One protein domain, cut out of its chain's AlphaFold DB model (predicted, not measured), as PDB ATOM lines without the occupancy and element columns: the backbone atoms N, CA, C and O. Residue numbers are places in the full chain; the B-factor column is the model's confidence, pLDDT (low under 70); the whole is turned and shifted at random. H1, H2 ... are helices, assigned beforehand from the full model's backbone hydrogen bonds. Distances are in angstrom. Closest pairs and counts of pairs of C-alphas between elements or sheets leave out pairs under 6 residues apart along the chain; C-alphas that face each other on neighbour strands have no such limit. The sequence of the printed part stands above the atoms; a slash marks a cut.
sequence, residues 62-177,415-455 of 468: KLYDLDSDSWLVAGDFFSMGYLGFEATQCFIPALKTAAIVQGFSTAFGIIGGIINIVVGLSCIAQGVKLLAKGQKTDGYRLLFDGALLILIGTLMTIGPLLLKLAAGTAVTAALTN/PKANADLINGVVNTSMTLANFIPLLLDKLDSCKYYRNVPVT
ATOM      1  N   LYS A  62      14.587 -13.115 -53.707       47.84
ATOM      2  CA  LYS A  62      14.902 -13.245 -55.132       47.84
ATOM      3  C   LYS A  62      16.278 -12.609 -55.355       47.84
ATOM      4  O   LYS A  62      16.383 -11.399 -55.512       47.84
ATOM      5  N   LEU A  63      17.319 -13.445 -55.373       47.78
ATOM      6  CA  LEU A  63      18.743 -13.112 -55.574       47.78
ATOM      7  C   LEU A  63      19.030 -12.280 -56.847       47.78
ATOM      8  O   LEU A  63      20.166 -11.896 -57.091       47.78
ATOM      9  N   TYR A  64      18.025 -12.008 -57.676       52.69
ATOM     10  CA  TYR A  64      18.152 -11.266 -58.926       52.69
ATOM     11  C   TYR A  64      17.928  -9.752 -58.767       52.69
ATOM     12  O   TYR A  64      18.264  -9.009 -59.683       52.69
ATOM     13  N   ASP A  65      17.382  -9.285 -57.635       55.78
ATOM     14  CA  ASP A  65      17.200  -7.850 -57.374       55.78
ATOM     15  C   ASP A  65      18.400  -7.291 -56.585       55.78
ATOM     16  O   ASP A  65      18.485  -7.384 -55.353       55.78
ATOM     17  N   LEU A  66      19.376  -6.775 -57.339       54.12
ATOM     18  CA  LEU A  66      20.641  -6.210 -56.848       54.12
ATOM     19  C   LEU A  66      20.467  -4.882 -56.092       54.12
ATOM     20  O   LEU A  66      21.420  -4.419 -55.467       54.12
ATOM     21  N   ASP A  67      19.271  -4.290 -56.115       53.41
ATOM     22  CA  ASP A  67      18.942  -3.068 -55.373       53.41
ATOM     23  C   ASP A  67      18.372  -3.370 -53.969       53.41
ATOM     24  O   ASP A  67      18.001  -2.459 -53.227       53.41
ATOM     25  N   SER A  68      18.276  -4.647 -53.574       56.78
ATOM     26  CA  SER A  68      17.595  -5.023 -52.335       56.78
ATOM     27  C   SER A  68      18.469  -4.889 -51.079       56.78
ATOM     28  O   SER A  68      19.547  -5.472 -50.955       56.78
ATOM     29  N   ASP A  69      17.909  -4.214 -50.068       62.69
ATOM     30  CA  ASP A  69      18.385  -4.151 -48.676       62.69
ATOM     31  C   ASP A  69      18.817  -5.506 -48.097       62.69
ATOM     32  O   ASP A  69      19.584  -5.568 -47.137       62.69
ATOM     33  N   SER A  70      18.286  -6.604 -48.627       66.25
ATOM     34  CA  SER A  70      18.595  -7.968 -48.205       66.25
ATOM     35  C   SER A  70      20.077  -8.300 -48.347       66.25
ATOM     36  O   SER A  70      20.632  -8.933 -47.449       66.25
ATOM     37  N   TRP A  71      20.730  -7.841 -49.418       75.00
ATOM     38  CA  TRP A  71      22.154  -8.096 -49.637       75.00
ATOM     39  C   TRP A  71      23.029  -7.397 -48.604       75.00
ATOM     40  O   TRP A  71      23.984  -7.992 -48.120       75.00
ATOM     41  N   LEU A  72      22.653  -6.187 -48.185       75.88
ATOM     42  CA  LEU A  72      23.343  -5.477 -47.109       75.88
ATOM     43  C   LEU A  72      23.175  -6.191 -45.757       75.88
ATOM     44  O   LEU A  72      24.162  -6.354 -45.053       75.88
ATOM     45  N   VAL A  73      21.971  -6.696 -45.419       76.19
ATOM     46  CA  VAL A  73      21.782  -7.513 -44.187       76.19
ATOM     47  C   VAL A  73      22.655  -8.741 -44.225       76.19
ATOM     48  O   VAL A  73      23.292  -9.082 -43.235       76.19
ATOM     49  N   ALA A  74      22.600  -9.456 -45.347       82.38
ATOM     50  CA  ALA A  74      23.311 -10.704 -45.490       82.38
ATOM     51  C   ALA A  74      24.815 -10.434 -45.383       82.38
ATOM     52  O   ALA A  74      25.490 -11.127 -44.630       82.38
ATOM     53  N   GLY A  75      25.308  -9.379 -46.036       84.00
ATOM     54  CA  GLY A  75      26.684  -8.905 -45.924       84.00
ATOM     55  C   GLY A  75      27.075  -8.646 -44.473       84.00
ATOM     56  O   GLY A  75      27.968  -9.323 -43.970       84.00
ATOM     57  N   ASP A  76      26.342  -7.776 -43.772       83.50
ATOM     58  CA  ASP A  76      26.584  -7.456 -42.359       83.50
ATOM     59  C   ASP A  76      26.548  -8.721 -41.477       83.50
ATOM     60  O   ASP A  76      27.415  -8.926 -40.631       83.50
ATOM     61  N   PHE A  77      25.587  -9.623 -41.693       87.56
ATOM     62  CA  PHE A  77      25.455 -10.875 -40.941       87.56
ATOM     63  C   PHE A  77      26.631 -11.832 -41.170       87.56
ATOM     64  O   PHE A  77      27.178 -12.383 -40.209       87.56
ATOM     65  N   PHE A  78      27.035 -12.041 -42.424       89.69
ATOM     66  CA  PHE A  78      28.143 -12.936 -42.747       89.69
ATOM     67  C   PHE A  78      29.492 -12.329 -42.350       89.69
ATOM     68  O   PHE A  78      30.337 -13.041 -41.803       89.69
ATOM     69  N   SER A  79      29.676 -11.018 -42.522       87.12
ATOM     70  CA  SER A  79      30.837 -10.287 -42.009       87.12
ATOM     71  C   SER A  79      30.908 -10.347 -40.484       87.12
ATOM     72  O   SER A  79      31.971 -10.656 -39.949       87.12
ATOM     73  N   MET A  80      29.790 -10.153 -39.776       92.50
ATOM     74  CA  MET A  80      29.708 -10.324 -38.321       92.50
ATOM     75  C   MET A  80      30.114 -11.737 -37.904       92.50
ATOM     76  O   MET A  80      30.933 -11.891 -37.003       92.50
ATOM     77  N   GLY A  81      29.560 -12.775 -38.534       90.31
ATOM     78  CA  GLY A  81      29.893 -14.152 -38.179       90.31
ATOM     79  C   GLY A  81      31.364 -14.479 -38.439       90.31
ATOM     80  O   GLY A  81      32.021 -15.023 -37.556       90.31
ATOM     81  N   TYR A  82      31.903 -14.076 -39.595       91.56
ATOM     82  CA  TYR A  82      33.325 -14.229 -39.922       91.56
ATOM     83  C   TYR A  82      34.219 -13.577 -38.859       91.56
ATOM     84  O   TYR A  82      35.017 -14.257 -38.214       91.56
ATOM     85  N   LEU A  83      34.024 -12.281 -38.608       90.00
ATOM     86  CA  LEU A  83      34.811 -11.517 -37.637       90.00
ATOM     87  C   LEU A  83      34.635 -12.051 -36.207       90.00
ATOM     88  O   LEU A  83      35.589 -12.058 -35.432       90.00
ATOM     89  N   GLY A  84      33.444 -12.541 -35.859       92.88
ATOM     90  CA  GLY A  84      33.159 -13.119 -34.548       92.88
ATOM     91  C   GLY A  84      33.913 -14.428 -34.313       92.88
ATOM     92  O   GLY A  84      34.454 -14.648 -33.224       92.88
ATOM     93  N   PHE A  85      34.008 -15.285 -35.334       92.31
ATOM     94  CA  PHE A  85      34.824 -16.498 -35.262       92.31
ATOM     95  C   PHE A  85      36.319 -16.172 -35.196       92.31
ATOM     96  O   PHE A  85      37.011 -16.746 -34.353       92.31
ATOM     97  N   GLU A  86      36.803 -15.210 -35.984       88.88
ATOM     98  CA  GLU A  86      38.195 -14.740 -35.914       88.88
ATOM     99  C   GLU A  86      38.528 -14.160 -34.525       88.88
ATOM    100  O   GLU A  86      39.547 -14.505 -33.926       88.88
ATOM    101  N   ALA A  87      37.639 -13.348 -33.941       91.50
ATOM    102  CA  ALA A  87      37.793 -12.843 -32.574       91.50
ATOM    103  C   ALA A  87      37.866 -13.981 -31.544       91.50
ATOM    104  O   ALA A  87      38.724 -13.985 -30.659       91.50
ATOM    105  N   THR A  88      36.987 -14.976 -31.680       92.06
ATOM    106  CA  THR A  88      36.948 -16.149 -30.797       92.06
ATOM    107  C   THR A  88      38.256 -16.938 -30.865       92.06
ATOM    108  O   THR A  88      38.787 -17.343 -29.832       92.06
ATOM    109  N   GLN A  89      38.815 -17.118 -32.062       89.69
ATOM    110  CA  GLN A  89      40.106 -17.778 -32.267       89.69
ATOM    111  C   GLN A  89      41.281 -16.984 -31.674       89.69
ATOM    112  O   GLN A  89      42.236 -17.586 -31.182       89.69
ATOM    113  N   CYS A  90      41.213 -15.651 -31.680       89.00
ATOM    114  CA  CYS A  90      42.198 -14.790 -31.026       89.00
ATOM    115  C   CYS A  90      42.181 -14.927 -29.495       89.00
ATOM    116  O   CYS A  90      43.241 -15.050 -28.885       89.00
ATOM    117  N   PHE A  91      40.998 -14.939 -28.867       92.38
ATOM    118  CA  PHE A  91      40.887 -15.047 -27.405       92.38
ATOM    119  C   PHE A  91      41.037 -16.473 -26.873       92.38
ATOM    120  O   PHE A  91      41.471 -16.661 -25.738       92.38
ATOM    121  N   ILE A  92      40.689 -17.476 -27.679       93.69
ATOM    122  CA  ILE A  92      40.760 -18.891 -27.310       93.69
ATOM    123  C   ILE A  92      41.616 -19.618 -28.359       93.69
ATOM    124  O   ILE A  92      41.077 -20.272 -29.255       93.69
ATOM    125  N   PRO A  93      42.961 -19.561 -28.257       88.44
ATOM    126  CA  PRO A  93      43.861 -20.132 -29.261       88.44
ATOM    127  C   PRO A  93      43.663 -21.629 -29.516       88.44
ATOM    128  O   PRO A  93      43.922 -22.100 -30.618       88.44
ATOM    129  N   ALA A  94      43.149 -22.380 -28.535       91.56
ATOM    130  CA  ALA A  94      42.790 -23.791 -28.706       91.56
ATOM    131  C   ALA A  94      41.744 -24.017 -29.818       91.56
ATOM    132  O   ALA A  94      41.699 -25.089 -30.416       91.56
ATOM    133  N   LEU A  95      40.930 -23.005 -30.133       89.75
ATOM    134  CA  LEU A  95      39.948 -23.053 -31.216       89.75
ATOM    135  C   LEU A  95      40.548 -22.722 -32.590       89.75
ATOM    136  O   LEU A  95      39.890 -22.976 -33.599       89.75
ATOM    137  N   LYS A  96      41.796 -22.227 -32.667       86.00
ATOM    138  CA  LYS A  96      42.484 -21.980 -33.948       86.00
ATOM    139  C   LYS A  96      42.659 -23.264 -34.747       86.00
ATOM    140  O   LYS A  96      42.603 -23.202 -35.965       86.00
ATOM    141  N   THR A  97      42.854 -24.413 -34.097       84.94
ATOM    142  CA  THR A  97      43.035 -25.722 -34.756       84.94
ATOM    143  C   THR A  97      41.742 -26.533 -34.854       84.94
ATOM    144  O   THR A  97      41.721 -27.588 -35.488       84.94
ATOM    145  N   ALA A  98      40.648 -26.056 -34.252       90.94
ATOM    146  CA  ALA A  98      39.367 -26.738 -34.304       90.94
ATOM    147  C   ALA A  98      38.782 -26.642 -35.722       90.94
ATOM    148  O   ALA A  98      38.332 -25.577 -36.152       90.94
ATOM    149  N   ALA A  99      38.741 -27.775 -36.428       89.06
ATOM    150  CA  ALA A  99      38.266 -27.860 -37.811       89.06
ATOM    151  C   ALA A  99      36.862 -27.260 -38.006       89.06
ATOM    152  O   ALA A  99      36.590 -26.642 -39.031       89.06
ATOM    153  N   ILE A 100      35.987 -27.392 -37.002       90.06
ATOM    154  CA  ILE A 100      34.630 -26.830 -37.025       90.06
ATOM    155  C   ILE A 100      34.669 -25.295 -37.063       90.06
ATOM    156  O   ILE A 100      34.017 -24.689 -37.908       90.06
ATOM    157  N   VAL A 101      35.457 -24.658 -36.190       87.31
ATOM    158  CA  VAL A 101      35.546 -23.189 -36.109       87.31
ATOM    159  C   VAL A 101      36.202 -22.624 -37.368       87.31
ATOM    160  O   VAL A 101      35.705 -21.654 -37.934       87.31
ATOM    161  N   GLN A 102      37.261 -23.271 -37.863       85.44
ATOM    162  CA  GLN A 102      37.880 -22.904 -39.141       85.44
ATOM    163  C   GLN A 102      36.915 -23.060 -40.324       85.44
ATOM    164  O   GLN A 102      36.877 -22.202 -41.205       85.44
ATOM    165  N   GLY A 103      36.134 -24.146 -40.347       89.31
ATOM    166  CA  GLY A 103      35.133 -24.408 -41.377       89.31
ATOM    167  C   GLY A 103      34.060 -23.324 -41.417       89.31
ATOM    168  O   GLY A 103      33.777 -22.792 -42.489       89.31
ATOM    169  N   PHE A 104      33.527 -22.937 -40.253       90.62
ATOM    170  CA  PHE A 104      32.562 -21.841 -40.159       90.62
ATOM    171  C   PHE A 104      33.173 -20.486 -40.516       90.62
ATOM    172  O   PHE A 104      32.582 -19.790 -41.335       90.62
ATOM    173  N   SER A 105      34.353 -20.130 -39.988       88.06
ATOM    174  CA  SER A 105      35.032 -18.877 -40.362       88.06
ATOM    175  C   SER A 105      35.235 -18.803 -41.883       88.06
ATOM    176  O   SER A 105      34.822 -17.840 -42.522       88.06
ATOM    177  N   THR A 106      35.741 -19.878 -42.499       89.19
ATOM    178  CA  THR A 106      35.943 -19.951 -43.956       89.19
ATOM    179  C   THR A 106      34.633 -19.780 -44.726       89.19
ATOM    180  O   THR A 106      34.579 -19.007 -45.680       89.19
ATOM    181  N   ALA A 107      33.571 -20.486 -44.327       92.38
ATOM    182  CA  ALA A 107      32.278 -20.404 -45.000       92.38
ATOM    183  C   ALA A 107      31.675 -18.995 -44.898       92.38
ATOM    184  O   ALA A 107      31.250 -18.438 -45.908       92.38
ATOM    185  N   PHE A 108      31.686 -18.397 -43.703       91.81
ATOM    186  CA  PHE A 108      31.195 -17.037 -43.485       91.81
ATOM    187  C   PHE A 108      32.033 -15.996 -44.235       91.81
ATOM    188  O   PHE A 108      31.462 -15.095 -44.846       91.81
ATOM    189  N   GLY A 109      33.360 -16.149 -44.252       90.12
ATOM    190  CA  GLY A 109      34.273 -15.282 -44.996       90.12
ATOM    191  C   GLY A 109      34.014 -15.320 -46.504       90.12
ATOM    192  O   GLY A 109      33.844 -14.272 -47.119       90.12
ATOM    193  N   ILE A 110      33.884 -16.514 -47.091       92.31
ATOM    194  CA  ILE A 110      33.605 -16.674 -48.528       92.31
ATOM    195  C   ILE A 110      32.218 -16.133 -48.887       92.31
ATOM    196  O   ILE A 110      32.093 -15.355 -49.831       92.31
ATOM    197  N   ILE A 111      31.173 -16.516 -48.146       91.88
ATOM    198  CA  ILE A 111      29.802 -16.082 -48.450       91.88
ATOM    199  C   ILE A 111      29.674 -14.565 -48.273       91.88
ATOM    200  O   ILE A 111      29.191 -13.884 -49.177       91.88
ATOM    201  N   GLY A 112      30.158 -14.024 -47.150       89.81
ATOM    202  CA  GLY A 112      30.184 -12.581 -46.907       89.81
ATOM    203  C   GLY A 112      31.018 -11.836 -47.949       89.81
ATOM    204  O   GLY A 112      30.619 -10.770 -48.413       89.81
ATOM    205  N   GLY A 113      32.130 -12.428 -48.387       92.44
ATOM    206  CA  GLY A 113      32.982 -11.870 -49.426       92.44
ATOM    207  C   GLY A 113      32.280 -11.740 -50.778       92.44
ATOM    208  O   GLY A 113      32.292 -10.664 -51.376       92.44
ATOM    209  N   ILE A 114      31.595 -12.798 -51.223       93.25
ATOM    210  CA  ILE A 114      30.788 -12.781 -52.452       93.25
ATOM    211  C   ILE A 114      29.676 -11.735 -52.352       93.25
ATOM    212  O   ILE A 114      29.478 -10.963 -53.288       93.25
ATOM    213  N   ILE A 115      28.977 -11.668 -51.216       89.81
ATOM    214  CA  ILE A 115      27.912 -10.682 -51.005       89.81
ATOM    215  C   ILE A 115      28.460  -9.255 -51.104       89.81
ATOM    216  O   ILE A 115      27.889  -8.443 -51.826       89.81
ATOM    217  N   ASN A 116      29.587  -8.954 -50.454       89.44
ATOM    218  CA  ASN A 116      30.207  -7.628 -50.522       89.44
ATOM    219  C   ASN A 116      30.621  -7.250 -51.953       89.44
ATOM    220  O   ASN A 116      30.444  -6.101 -52.349       89.44
ATOM    221  N   ILE A 117      31.089  -8.206 -52.764       92.19
ATOM    222  CA  ILE A 117      31.361  -7.969 -54.191       92.19
ATOM    223  C   ILE A 117      30.071  -7.616 -54.939       92.19
ATOM    224  O   ILE A 117      30.041  -6.636 -55.680       92.19
ATOM    225  N   VAL A 118      29.001  -8.388 -54.735       89.19
ATOM    226  CA  VAL A 118      27.698  -8.162 -55.384       89.19
ATOM    227  C   VAL A 118      27.130  -6.788 -55.016       89.19
ATOM    228  O   VAL A 118      26.734  -6.030 -55.903       89.19
ATOM    229  N   VAL A 119      27.149  -6.434 -53.728       84.75
ATOM    230  CA  VAL A 119      26.742  -5.106 -53.246       84.75
ATOM    231  C   VAL A 119      27.624  -4.024 -53.864       84.75
ATOM    232  O   VAL A 119      27.105  -3.028 -54.362       84.75
ATOM    233  N   GLY A 120      28.943  -4.221 -53.896       89.06
ATOM    234  CA  GLY A 120      29.861  -3.235 -54.452       89.06
ATOM    235  C   GLY A 120      29.639  -2.975 -55.946       89.06
ATOM    236  O   GLY A 120      29.663  -1.823 -56.379       89.06
ATOM    237  N   LEU A 121      29.321  -4.011 -56.730       88.62
ATOM    238  CA  LEU A 121      28.920  -3.864 -58.135       88.62
ATOM    239  C   LEU A 121      27.611  -3.074 -58.281       88.62
ATOM    240  O   LEU A 121      27.504  -2.231 -59.175       88.62
ATOM    241  N   SER A 122      26.641  -3.306 -57.393       84.38
ATOM    242  CA  SER A 122      25.392  -2.538 -57.352       84.38
ATOM    243  C   SER A 122      25.652  -1.057 -57.048       84.38
ATOM    244  O   SER A 122      25.198  -0.187 -57.793       84.38
ATOM    245  N   CYS A 123      26.486  -0.757 -56.043       84.38
ATOM    246  CA  CYS A 123      26.909   0.610 -55.727       84.38
ATOM    247  C   CYS A 123      27.577   1.290 -56.927       84.38
ATOM    248  O   CYS A 123      27.247   2.434 -57.236       84.38
ATOM    249  N   ILE A 124      28.450   0.591 -57.661       87.44
ATOM    250  CA  ILE A 124      29.072   1.148 -58.869       87.44
ATOM    251  C   ILE A 124      28.016   1.470 -59.931       87.44
ATOM    252  O   ILE A 124      28.008   2.574 -60.478       87.44
ATOM    253  N   ALA A 125      27.102   0.537 -60.210       85.50
ATOM    254  CA  ALA A 125      26.049   0.733 -61.203       85.50
ATOM    255  C   ALA A 125      25.131   1.916 -60.846       85.50
ATOM    256  O   ALA A 125      24.800   2.731 -61.710       85.50
ATOM    257  N   GLN A 126      24.746   2.045 -59.573       81.19
ATOM    258  CA  GLN A 126      23.977   3.187 -59.076       81.19
ATOM    259  C   GLN A 126      24.787   4.486 -59.150       81.19
ATOM    260  O   GLN A 126      24.273   5.489 -59.639       81.19
ATOM    261  N   GLY A 127      26.065   4.461 -58.764       82.94
ATOM    262  CA  GLY A 127      26.969   5.607 -58.857       82.94
ATOM    263  C   GLY A 127      27.062   6.158 -60.280       82.94
ATOM    264  O   GLY A 127      26.884   7.357 -60.485       82.94
ATOM    265  N   VAL A 128      27.221   5.287 -61.284       87.00
ATOM    266  CA  VAL A 128      27.207   5.678 -62.708       87.00
ATOM    267  C   VAL A 128      25.873   6.316 -63.104       87.00
ATOM    268  O   VAL A 128      25.869   7.353 -63.769       87.00
ATOM    269  N   LYS A 129      24.736   5.753 -62.668       81.00
ATOM    270  CA  LYS A 129      23.408   6.345 -62.920       81.00
ATOM    271  C   LYS A 129      23.279   7.741 -62.296       81.00
ATOM    272  O   LYS A 129      22.731   8.631 -62.941       81.00
ATOM    273  N   LEU A 130      23.778   7.955 -61.076       77.88
ATOM    274  CA  LEU A 130      23.742   9.266 -60.414       77.88
ATOM    275  C   LEU A 130      24.661  10.283 -61.104       77.88
ATOM    276  O   LEU A 130      24.262  11.430 -61.306       77.88
ATOM    277  N   LEU A 131      25.851   9.860 -61.540       82.50
ATOM    278  CA  LEU A 131      26.750  10.705 -62.331       82.50
ATOM    279  C   LEU A 131      26.107  11.138 -63.653       82.50
ATOM    280  O   LEU A 131      26.194  12.314 -64.005       82.50
ATOM    281  N   ALA A 132      25.415  10.226 -64.345       77.81
ATOM    282  CA  ALA A 132      24.681  10.537 -65.572       77.81
ATOM    283  C   ALA A 132      23.540  11.549 -65.343       77.81
ATOM    284  O   ALA A 132      23.239  12.342 -66.227       77.81
ATOM    285  N   LYS A 133      22.955  11.573 -64.137       75.50
ATOM    286  CA  LYS A 133      21.958  12.567 -63.695       75.50
ATOM    287  C   LYS A 133      22.574  13.867 -63.149       75.50
ATOM    288  O   LYS A 133      21.883  14.680 -62.542       75.50
ATOM    289  N   GLY A 134      23.889  14.059 -63.276       75.88
ATOM    290  CA  GLY A 134      24.586  15.250 -62.780       75.88
ATOM    291  C   GLY A 134      24.742  15.324 -61.253       75.88
ATOM    292  O   GLY A 134      25.194  16.348 -60.731       75.88
ATOM    293  N   GLN A 135      24.418  14.258 -60.517       75.50
ATOM    294  CA  GLN A 135      24.583  14.163 -59.062       75.50
ATOM    295  C   GLN A 135      26.007  13.693 -58.721       75.50
ATOM    296  O   GLN A 135      26.245  12.551 -58.327       75.50
ATOM    297  N   LYS A 136      26.989  14.586 -58.925       85.62
ATOM    298  CA  LYS A 136      28.425  14.250 -58.893       85.62
ATOM    299  C   LYS A 136      28.897  13.676 -57.554       85.62
ATOM    300  O   LYS A 136      29.559  12.644 -57.544       85.62
ATOM    301  N   THR A 137      28.578  14.335 -56.441       79.81
ATOM    302  CA  THR A 137      29.077  13.950 -55.110       79.81
ATOM    303  C   THR A 137      28.599  12.558 -54.707       79.81
ATOM    304  O   THR A 137      29.422  11.707 -54.376       79.81
ATOM    305  N   ASP A 138      27.293  12.302 -54.813       78.31
ATOM    306  CA  ASP A 138      26.705  11.005 -54.466       78.31
ATOM    307  C   ASP A 138      27.159   9.905 -55.428       78.31
ATOM    308  O   ASP A 138      27.461   8.790 -55.004       78.31
ATOM    309  N   GLY A 139      27.302  10.236 -56.715       84.06
ATOM    310  CA  GLY A 139      27.856   9.326 -57.708       84.06
ATOM    311  C   GLY A 139      29.281   8.878 -57.371       84.06
ATOM    312  O   GLY A 139      29.542   7.678 -57.305       84.06
ATOM    313  N   TYR A 140      30.200   9.813 -57.096       88.31
ATOM    314  CA  TYR A 140      31.583   9.476 -56.727       88.31
ATOM    315  C   TYR A 140      31.680   8.711 -55.411       88.31
ATOM    316  O   TYR A 140      32.482   7.783 -55.310       88.31
ATOM    317  N   ARG A 141      30.855   9.070 -54.424       86.12
ATOM    318  CA  ARG A 141      30.756   8.326 -53.169       86.12
ATOM    319  C   ARG A 141      30.396   6.863 -53.431       86.12
ATOM    320  O   ARG A 141      31.123   5.986 -52.984       86.12
ATOM    321  N   LEU A 142      29.327   6.592 -54.182       85.50
ATOM    322  CA  LEU A 142      28.895   5.216 -54.453       85.50
ATOM    323  C   LEU A 142      29.926   4.416 -55.260       85.50
ATOM    324  O   LEU A 142      30.092   3.220 -55.024       85.50
ATOM    325  N   LEU A 143      30.653   5.061 -56.179       90.00
ATOM    326  CA  LEU A 143      31.774   4.424 -56.878       90.00
ATOM    327  C   LEU A 143      32.898   4.030 -55.910       90.00
ATOM    328  O   LEU A 143      33.429   2.924 -56.006       90.00
ATOM    329  N   PHE A 144      33.255   4.924 -54.985       90.06
ATOM    330  CA  PHE A 144      34.285   4.678 -53.977       90.06
ATOM    331  C   PHE A 144      33.873   3.568 -53.001       90.06
ATOM    332  O   PHE A 144      34.631   2.614 -52.810       90.06
ATOM    333  N   ASP A 145      32.657   3.645 -52.456       86.31
ATOM    334  CA  ASP A 145      32.087   2.626 -51.570       86.31
ATOM    335  C   ASP A 145      32.046   1.264 -52.278       86.31
ATOM    336  O   ASP A 145      32.473   0.249 -51.724       86.31
ATOM    337  N   GLY A 146      31.617   1.246 -53.544       89.38
ATOM    338  CA  GLY A 146      31.564   0.034 -54.351       89.38
ATOM    339  C   GLY A 146      32.935  -0.593 -54.604       89.38
ATOM    340  O   GLY A 146      33.095  -1.805 -54.452       89.38
ATOM    341  N   ALA A 147      33.950   0.219 -54.914       93.19
ATOM    342  CA  ALA A 147      35.322  -0.256 -55.086       93.19
ATOM    343  C   ALA A 147      35.899  -0.849 -53.788       93.19
ATOM    344  O   ALA A 147      36.518  -1.917 -53.818       93.19
ATOM    345  N   LEU A 148      35.663  -0.198 -52.643       90.56
ATOM    346  CA  LEU A 148      36.093  -0.703 -51.338       90.56
ATOM    347  C   LEU A 148      35.382  -2.004 -50.959       90.56
ATOM    348  O   LEU A 148      36.040  -2.930 -50.490       90.56
ATOM    349  N   LEU A 149      34.072  -2.109 -51.191       90.38
ATOM    350  CA  LEU A 149      33.304  -3.328 -50.915       90.38
ATOM    351  C   LEU A 149      33.758  -4.508 -51.779       90.38
ATOM    352  O   LEU A 149      33.912  -5.614 -51.261       90.38
ATOM    353  N   ILE A 150      34.054  -4.279 -53.064       93.00
ATOM    354  CA  ILE A 150      34.635  -5.309 -53.938       93.00
ATOM    355  C   ILE A 150      36.000  -5.749 -53.408       93.00
ATOM    356  O   ILE A 150      36.273  -6.949 -53.353       93.00
ATOM    357  N   LEU A 151      36.850  -4.809 -52.991       91.75
ATOM    358  CA  LEU A 151      38.168  -5.124 -52.445       91.75
ATOM    359  C   LEU A 151      38.070  -5.919 -51.134       91.75
ATOM    360  O   LEU A 151      38.703  -6.966 -51.009       91.75
ATOM    361  N   ILE A 152      37.238  -5.470 -50.189       89.94
ATOM    362  CA  ILE A 152      36.943  -6.176 -48.931       89.94
ATOM    363  C   ILE A 152      36.424  -7.583 -49.233       89.94
ATOM    364  O   ILE A 152      36.930  -8.562 -48.685       89.94
ATOM    365  N   GLY A 153      35.449  -7.701 -50.134       91.75
ATOM    366  CA  GLY A 153      34.847  -8.982 -50.469       91.75
ATOM    367  C   GLY A 153      35.816  -9.943 -51.155       91.75
ATOM    368  O   GLY A 153      35.841 -11.139 -50.852       91.75
ATOM    369  N   THR A 154      36.697  -9.409 -52.002       92.00
ATOM    370  CA  THR A 154      37.790 -10.159 -52.626       92.00
ATOM    371  C   THR A 154      38.761 -10.680 -51.568       92.00
ATOM    372  O   THR A 154      39.077 -11.866 -51.581       92.00
ATOM    373  N   LEU A 155      39.179  -9.850 -50.607       88.06
ATOM    374  CA  LEU A 155      40.064 -10.271 -49.512       88.06
ATOM    375  C   LEU A 155      39.419 -11.337 -48.619       88.06
ATOM    376  O   LEU A 155      40.071 -12.327 -48.292       88.06
ATOM    377  N   MET A 156      38.139 -11.178 -48.275       88.31
ATOM    378  CA  MET A 156      37.397 -12.156 -47.469       88.31
ATOM    379  C   MET A 156      37.202 -13.499 -48.191       88.31
ATOM    380  O   MET A 156      37.188 -14.545 -47.547       88.31
ATOM    381  N   THR A 157      37.090 -13.488 -49.523       90.00
ATOM    382  CA  THR A 157      36.948 -14.709 -50.335       90.00
ATOM    383  C   THR A 157      38.292 -15.394 -50.560       90.00
ATOM    384  O   THR A 157      38.435 -16.602 -50.375       90.00
ATOM    385  N   ILE A 158      39.293 -14.618 -50.974       86.44
ATOM    386  CA  ILE A 158      40.597 -15.120 -51.397       86.44
ATOM    387  C   ILE A 158      41.476 -15.458 -50.189       86.44
ATOM    388  O   ILE A 158      42.203 -16.445 -50.248       86.44
ATOM    389  N   GLY A 159      41.403 -14.709 -49.086       81.31
ATOM    390  CA  GLY A 159      42.240 -14.917 -47.897       81.31
ATOM    391  C   GLY A 159      42.197 -16.356 -47.362       81.31
ATOM    392  O   GLY A 159      43.241 -17.015 -47.323       81.31
ATOM    393  N   PRO A 160      41.008 -16.902 -47.039       78.62
ATOM    394  CA  PRO A 160      40.867 -18.290 -46.592       78.62
ATOM    395  C   PRO A 160      41.311 -19.337 -47.628       78.62
ATOM    396  O   PRO A 160      41.732 -20.434 -47.257       78.62
ATOM    397  N   LEU A 161      41.221 -19.021 -48.926       79.44
ATOM    398  CA  LEU A 161      41.634 -19.914 -50.016       79.44
ATOM    399  C   LEU A 161      43.157 -19.912 -50.217       79.44
ATOM    400  O   LEU A 161      43.753 -20.977 -50.378       79.44
ATOM    401  N   LEU A 162      43.797 -18.741 -50.161       75.69
ATOM    402  CA  LEU A 162      45.247 -18.594 -50.306       75.69
ATOM    403  C   LEU A 162      46.019 -19.196 -49.134       75.69
ATOM    404  O   LEU A 162      47.074 -19.783 -49.355       75.69
ATOM    405  N   LEU A 163      45.466 -19.154 -47.917       68.50
ATOM    406  CA  LEU A 163      46.042 -19.832 -46.747       68.50
ATOM    407  C   LEU A 163      46.227 -21.347 -46.952       68.50
ATOM    408  O   LEU A 163      47.055 -21.957 -46.280       68.50
ATOM    409  N   LYS A 164      45.497 -21.961 -47.894       70.00
ATOM    410  CA  LYS A 164      45.623 -23.388 -48.237       70.00
ATOM    411  C   LYS A 164      46.637 -23.671 -49.352       70.00
ATOM    412  O   LYS A 164      46.964 -24.834 -49.581       70.00
ATOM    413  N   LEU A 165      47.141 -22.649 -50.049       70.69
ATOM    414  CA  LEU A 165      48.064 -22.797 -51.176       70.69
ATOM    415  C   LEU A 165      49.498 -22.441 -50.753       70.69
ATOM    416  O   LEU A 165      49.847 -21.277 -50.577       70.69
ATOM    417  N   ALA A 166      50.366 -23.452 -50.649       53.78
ATOM    418  CA  ALA A 166      51.750 -23.315 -50.174       53.78
ATOM    419  C   ALA A 166      52.632 -22.338 -50.989       53.78
ATOM    420  O   ALA A 166      53.583 -21.778 -50.451       53.78
ATOM    421  N   ALA A 167      52.314 -22.092 -52.267       56.06
ATOM    422  CA  ALA A 167      53.047 -21.160 -53.137       56.06
ATOM    423  C   ALA A 167      52.656 -19.680 -52.933       56.06
ATOM    424  O   ALA A 167      53.298 -18.786 -53.481       56.06
ATOM    425  N   GLY A 168      51.607 -19.408 -52.151       54.03
ATOM    426  CA  GLY A 168      51.088 -18.063 -51.926       54.03
ATOM    427  C   GLY A 168      51.676 -17.345 -50.716       54.03
ATOM    428  O   GLY A 168      51.272 -16.220 -50.469       54.03
ATOM    429  N   THR A 169      52.580 -17.938 -49.935       58.34
ATOM    430  CA  THR A 169      52.906 -17.488 -48.563       58.34
ATOM    431  C   THR A 169      53.314 -16.018 -48.428       58.34
ATOM    432  O   THR A 169      52.874 -15.375 -47.483       58.34
ATOM    433  N   ALA A 170      54.064 -15.443 -49.374       62.28
ATOM    434  CA  ALA A 170      54.443 -14.023 -49.331       62.28
ATOM    435  C   ALA A 170      53.282 -13.075 -49.694       62.28
ATOM    436  O   ALA A 170      53.043 -12.087 -49.005       62.28
ATOM    437  N   VAL A 171      52.527 -13.400 -50.749       64.19
ATOM    438  CA  VAL A 171      51.340 -12.633 -51.172       64.19
ATOM    439  C   VAL A 171      50.218 -12.776 -50.142       64.19
ATOM    440  O   VAL A 171      49.538 -11.809 -49.827       64.19
ATOM    441  N   THR A 172      50.083 -13.963 -49.556       63.75
ATOM    442  CA  THR A 172      49.153 -14.263 -48.466       63.75
ATOM    443  C   THR A 172      49.553 -13.466 -47.239       63.75
ATOM    444  O   THR A 172      48.733 -12.710 -46.763       63.75
ATOM    445  N   ALA A 173      50.814 -13.500 -46.795       65.69
ATOM    446  CA  ALA A 173      51.261 -12.712 -45.643       65.69
ATOM    447  C   ALA A 173      51.053 -11.196 -45.823       65.69
ATOM    448  O   ALA A 173      50.732 -10.503 -44.859       65.69
ATOM    449  N   ALA A 174      51.201 -10.686 -47.051       67.62
ATOM    450  CA  ALA A 174      50.904  -9.294 -47.364       67.62
ATOM    451  C   ALA A 174      49.392  -9.005 -47.335       67.62
ATOM    452  O   ALA A 174      48.984  -8.049 -46.687       67.62
ATOM    453  N   LEU A 175      48.562  -9.827 -47.988       67.31
ATOM    454  CA  LEU A 175      47.109  -9.620 -48.117       67.31
ATOM    455  C   LEU A 175      46.306 -10.010 -46.867       67.31
ATOM    456  O   LEU A 175      45.230  -9.468 -46.638       67.31
ATOM    457  N   THR A 176      46.822 -10.924 -46.049       67.00
ATOM    458  CA  THR A 176      46.254 -11.334 -44.758       67.00
ATOM    459  C   THR A 176      46.882 -10.568 -43.603       67.00
ATOM    460  O   THR A 176      46.765 -10.998 -42.455       67.00
ATOM    461  N   ASN A 177      47.578  -9.457 -43.873       77.25
ATOM    462  CA  ASN A 177      48.000  -8.580 -42.798       77.25
ATOM    463  C   ASN A 177      46.731  -8.119 -42.049       77.25
ATOM    464  O   ASN A 177      45.847  -7.525 -42.677       77.25
ATOM    465  N   PRO A 415      56.434  -3.228 -30.571       77.69
ATOM    466  CA  PRO A 415      57.375  -4.347 -30.386       77.69
ATOM    467  C   PRO A 415      57.194  -5.196 -29.107       77.69
ATOM    468  O   PRO A 415      58.039  -6.025 -28.789       77.69
ATOM    469  N   LYS A 416      56.108  -5.009 -28.351       87.25
ATOM    470  CA  LYS A 416      55.749  -5.791 -27.151       87.25
ATOM    471  C   LYS A 416      54.244  -6.039 -27.026       87.25
ATOM    472  O   LYS A 416      53.782  -6.524 -25.995       87.25
ATOM    473  N   ALA A 417      53.469  -5.655 -28.035       87.81
ATOM    474  CA  ALA A 417      52.035  -5.847 -28.005       87.81
ATOM    475  C   ALA A 417      51.682  -7.320 -28.230       87.81
ATOM    476  O   ALA A 417      52.254  -7.994 -29.085       87.81
ATOM    477  N   ASN A 418      50.701  -7.814 -27.476       89.75
ATOM    478  CA  ASN A 418      50.116  -9.118 -27.748       89.75
ATOM    479  C   ASN A 418      49.204  -8.994 -28.980       89.75
ATOM    480  O   ASN A 418      48.066  -8.535 -28.872       89.75
ATOM    481  N   ALA A 419      49.728  -9.377 -30.146       85.75
ATOM    482  CA  ALA A 419      49.018  -9.280 -31.419       85.75
ATOM    483  C   ALA A 419      47.695 -10.061 -31.415       85.75
ATOM    484  O   ALA A 419      46.707  -9.566 -31.948       85.75
ATOM    485  N   ASP A 420      47.641 -11.228 -30.763       87.00
ATOM    486  CA  ASP A 420      46.410 -12.017 -30.648       87.00
ATOM    487  C   ASP A 420      45.341 -11.263 -29.846       87.00
ATOM    488  O   ASP A 420      44.192 -11.183 -30.274       87.00
ATOM    489  N   LEU A 421      45.718 -10.635 -28.727       90.50
ATOM    490  CA  LEU A 421      44.788  -9.828 -27.932       90.50
ATOM    491  C   LEU A 421      44.261  -8.625 -28.728       90.50
ATOM    492  O   LEU A 421      43.057  -8.369 -28.724       90.50
ATOM    493  N   ILE A 422      45.147  -7.900 -29.416       88.44
ATOM    494  CA  ILE A 422      44.760  -6.735 -30.224       88.44
ATOM    495  C   ILE A 422      43.831  -7.159 -31.359       88.44
ATOM    496  O   ILE A 422      42.759  -6.576 -31.507       88.44
ATOM    497  N   ASN A 423      44.185  -8.204 -32.108       86.94
ATOM    498  CA  ASN A 423      43.349  -8.725 -33.188       86.94
ATOM    499  C   ASN A 423      41.986  -9.196 -32.666       86.94
ATOM    500  O   ASN A 423      40.966  -8.914 -33.290       86.94
ATOM    501  N   GLY A 424      41.935  -9.820 -31.484       89.19
ATOM    502  CA  GLY A 424      40.678 -10.183 -30.828       89.19
ATOM    503  C   GLY A 424      39.787  -8.971 -30.544       89.19
ATOM    504  O   GLY A 424      38.594  -8.989 -30.857       89.19
ATOM    505  N   VAL A 425      40.357  -7.884 -30.009       90.88
ATOM    506  CA  VAL A 425      39.629  -6.629 -29.732       90.88
ATOM    507  C   VAL A 425      39.149  -5.955 -31.019       90.88
ATOM    508  O   VAL A 425      37.997  -5.516 -31.090       90.88
ATOM    509  N   VAL A 426      40.004  -5.895 -32.042       89.75
ATOM    510  CA  VAL A 426      39.687  -5.331 -33.364       89.75
ATOM    511  C   VAL A 426      38.528  -6.097 -34.001       89.75
ATOM    512  O   VAL A 426      37.499  -5.500 -34.324       89.75
ATOM    513  N   ASN A 427      38.643  -7.424 -34.091       90.25
ATOM    514  CA  ASN A 427      37.618  -8.286 -34.673       90.25
ATOM    515  C   ASN A 427      36.304  -8.225 -33.887       90.25
ATOM    516  O   ASN A 427      35.235  -8.159 -34.490       90.25
ATOM    517  N   THR A 428      36.353  -8.156 -32.553       93.31
ATOM    518  CA  THR A 428      35.150  -7.969 -31.720       93.31
ATOM    519  C   THR A 428      34.480  -6.629 -31.994       93.31
ATOM    520  O   THR A 428      33.265  -6.572 -32.164       93.31
ATOM    521  N   SER A 429      35.260  -5.551 -32.083       92.06
ATOM    522  CA  SER A 429      34.731  -4.210 -32.353       92.06
ATOM    523  C   SER A 429      34.048  -4.153 -33.720       92.06
ATOM    524  O   SER A 429      32.923  -3.666 -33.825       92.06
ATOM    525  N   MET A 430      34.670  -4.730 -34.752       88.75
ATOM    526  CA  MET A 430      34.072  -4.824 -36.086       88.75
ATOM    527  C   MET A 430      32.858  -5.765 -36.109       88.75
ATOM    528  O   MET A 430      31.868  -5.458 -36.768       88.75
ATOM    529  N   THR A 431      32.879  -6.869 -35.357       92.25
ATOM    530  CA  THR A 431      31.719  -7.766 -35.189       92.25
ATOM    531  C   THR A 431      30.532  -7.004 -34.609       92.25
ATOM    532  O   THR A 431      29.438  -7.046 -35.164       92.25
ATOM    533  N   LEU A 432      30.749  -6.247 -33.529       91.75
ATOM    534  CA  LEU A 432      29.715  -5.420 -32.908       91.75
ATOM    535  C   LEU A 432      29.216  -4.328 -33.862       91.75
ATOM    536  O   LEU A 432      28.012  -4.088 -33.937       91.75
ATOM    537  N   ALA A 433      30.110  -3.711 -34.637       88.00
ATOM    538  CA  ALA A 433      29.735  -2.718 -35.640       88.00
ATOM    539  C   ALA A 433      28.833  -3.306 -36.743       88.00
ATOM    540  O   ALA A 433      27.894  -2.641 -37.176       88.00
ATOM    541  N   ASN A 434      29.064  -4.556 -37.157       86.62
ATOM    542  CA  ASN A 434      28.206  -5.277 -38.105       86.62
ATOM    543  C   ASN A 434      26.915  -5.820 -37.454       86.62
ATOM    544  O   ASN A 434      25.904  -6.005 -38.127       86.62
ATOM    545  N   PHE A 435      26.901  -6.032 -36.134       87.94
ATOM    546  CA  PHE A 435      25.705  -6.449 -35.397       87.94
ATOM    547  C   PHE A 435      24.692  -5.309 -35.199       87.94
ATOM    548  O   PHE A 435      23.483  -5.549 -35.191       87.94
ATOM    549  N   ILE A 436      25.162  -4.066 -35.046       86.50
ATOM    550  CA  ILE A 436      24.303  -2.896 -34.801       86.50
ATOM    551  C   ILE A 436      23.183  -2.751 -35.854       86.50
ATOM    552  O   ILE A 436      22.029  -2.623 -35.440       86.50
ATOM    553  N   PRO A 437      23.444  -2.813 -37.176       76.31
ATOM    554  CA  PRO A 437      22.391  -2.788 -38.194       76.31
ATOM    555  C   PRO A 437      21.318  -3.868 -38.005       76.31
ATOM    556  O   PRO A 437      20.127  -3.573 -38.113       76.31
ATOM    557  N   LEU A 438      21.712  -5.092 -37.638       78.25
ATOM    558  CA  LEU A 438      20.785  -6.204 -37.388       78.25
ATOM    559  C   LEU A 438      19.889  -5.943 -36.169       78.25
ATOM    560  O   LEU A 438      18.705  -6.288 -36.160       78.25
ATOM    561  N   LEU A 439      20.448  -5.319 -35.130       81.25
ATOM    562  CA  LEU A 439      19.699  -4.916 -33.943       81.25
ATOM    563  C   LEU A 439      18.740  -3.756 -34.253       81.25
ATOM    564  O   LEU A 439      17.584  -3.789 -33.829       81.25
ATOM    565  N   LEU A 440      19.187  -2.771 -35.036       74.38
ATOM    566  CA  LEU A 440      18.356  -1.655 -35.499       74.38
ATOM    567  C   LEU A 440      17.162  -2.139 -36.334       74.38
ATOM    568  O   LEU A 440      16.055  -1.622 -36.159       74.38
ATOM    569  N   ASP A 441      17.362  -3.153 -37.180       68.69
ATOM    570  CA  ASP A 441      16.292  -3.789 -37.950       68.69
ATOM    571  C   ASP A 441      15.254  -4.476 -37.056       68.69
ATOM    572  O   ASP A 441      14.052  -4.317 -37.275       68.69
ATOM    573  N   LYS A 442      15.698  -5.230 -36.039       70.75
ATOM    574  CA  LYS A 442      14.796  -5.959 -35.131       70.75
ATOM    575  C   LYS A 442      13.960  -5.058 -34.237       70.75
ATOM    576  O   LYS A 442      12.874  -5.457 -33.832       70.75
ATOM    577  N   LEU A 443      14.447  -3.867 -33.904       64.88
ATOM    578  CA  LEU A 443      13.739  -2.967 -32.993       64.88
ATOM    579  C   LEU A 443      12.496  -2.312 -33.617       64.88
ATOM    580  O   LEU A 443      11.919  -1.431 -32.977       64.88
ATOM    581  N   ASP A 444      12.118  -2.658 -34.860       58.38
ATOM    582  CA  ASP A 444      11.022  -2.083 -35.675       58.38
ATOM    583  C   ASP A 444      11.073  -0.549 -35.837       58.38
ATOM    584  O   ASP A 444      10.316   0.078 -36.578       58.38
ATOM    585  N   SER A 445      12.049   0.065 -35.181       53.31
ATOM    586  CA  SER A 445      12.217   1.486 -35.013       53.31
ATOM    587  C   SER A 445      13.044   2.083 -36.145       53.31
ATOM    588  O   SER A 445      13.057   3.295 -36.314       53.31
ATOM    589  N   CYS A 446      13.731   1.263 -36.940       52.56
ATOM    590  CA  CYS A 446      14.776   1.760 -37.831       52.56
ATOM    591  C   CYS A 446      14.684   1.205 -39.247       52.56
ATOM    592  O   CYS A 446      15.676   1.266 -39.970       52.56
ATOM    593  N   LYS A 447      13.507   0.705 -39.657       53.41
ATOM    594  CA  LYS A 447      13.305   0.078 -40.973       53.41
ATOM    595  C   LYS A 447      13.940   0.922 -42.102       53.41
ATOM    596  O   LYS A 447      14.608   0.358 -42.957       53.41
ATOM    597  N   TYR A 448      13.876   2.249 -42.069       47.50
ATOM    598  CA  TYR A 448      14.356   3.134 -43.147       47.50
ATOM    599  C   TYR A 448      15.832   3.551 -43.107       47.50
ATOM    600  O   TYR A 448      16.273   4.336 -43.941       47.50
ATOM    601  N   TYR A 449      16.613   3.070 -42.141       51.12
ATOM    602  CA  TYR A 449      17.847   3.755 -41.766       51.12
ATOM    603  C   TYR A 449      19.063   2.838 -41.683       51.12
ATOM    604  O   TYR A 449      19.793   2.865 -40.686       51.12
ATOM    605  N   ARG A 450      19.404   2.164 -42.782       55.34
ATOM    606  CA  ARG A 450      20.721   1.521 -42.928       55.34
ATOM    607  C   ARG A 450      21.782   2.442 -43.530       55.34
ATOM    608  O   ARG A 450      21.494   3.591 -43.862       55.34
ATOM    609  N   ASN A 451      23.021   1.943 -43.586       44.94
ATOM    610  CA  ASN A 451      24.202   2.644 -44.110       44.94
ATOM    611  C   ASN A 451      24.026   3.139 -45.552       44.94
ATOM    612  O   ASN A 451      24.690   4.090 -45.950       44.94
ATOM    613  N   VAL A 452      23.080   2.558 -46.290       44.28
ATOM    614  CA  VAL A 452      22.510   3.156 -47.493       44.28
ATOM    615  C   VAL A 452      21.156   3.737 -47.089       44.28
ATOM    616  O   VAL A 452      20.303   2.980 -46.608       44.28
ATOM    617  N   PRO A 453      20.941   5.060 -47.182       40.47
ATOM    618  CA  PRO A 453      19.613   5.598 -46.988       40.47
ATOM    619  C   PRO A 453      18.744   4.996 -48.089       40.47
ATOM    620  O   PRO A 453      18.894   5.334 -49.259       40.47
ATOM    621  N   VAL A 454      17.835   4.096 -47.721       43.59
ATOM    622  CA  VAL A 454      16.674   3.830 -48.568       43.59
ATOM    623  C   VAL A 454      15.801   5.051 -48.405       43.59
ATOM    624  O   VAL A 454      14.880   5.083 -47.589       43.59
ATOM    625  N   THR A 455      16.198   6.110 -49.102       51.62
ATOM    626  CA  THR A 455      15.373   7.287 -49.262       51.62
ATOM    627  C   THR A 455      14.074   6.789 -49.864       51.62
ATOM    628  O   THR A 455      14.067   6.047 -50.854       51.62
TER     629      THR A 455
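AT A GLANCE: This is residues 62 to 177 and 415 to 455 of the 468 residues of an uncharacterized protein of Chlamydiae bacterium (UniProt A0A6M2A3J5). Four long helices stand side by side in a curved row, H5, H1, H2, H3, each running opposite to the next; short H4 folds back from the end of H3. The printed part has 157 residues with five named helices, H1 to H5 in order along the chain, which hold 118 of them, and no named strand; its class is all helix, and the whole is compact, with a radius of gyration of the C-alphas of 17.4 A and spans of 52 by 40 by 36 A.

HOW THE PARTS SIT: Start at H2, residues 99 to 132: it forms hairpins with H3, residues 136 to 162, closest C-alphas Gly 113 and Gly 153, 3.6 A, and H1, residues 69 to 91. H1 touches H5, residues 419 to 442, at a shallow tilt of 29 degrees. Residues 155 to 162 of H3 touch H4, residues 166 to 175. Every O i to N i+4 pair is within hydrogen-bond range in H1 and H2; H3 has 21 of 23, H4 4 of 6, H5 18 of 20.

IN THESE COORDINATES: Find C-alpha 99 at (38.266, -27.860, -37.811); H2 runs 49.3 A. H5 ends at (14.796, -5.959, -35.131).

THE WHOLE: Residues 178 to 414 are cut out, a 16.1 A gap between C-alphas 177 and 415. Confidence is low for instance at residues 443 to 455.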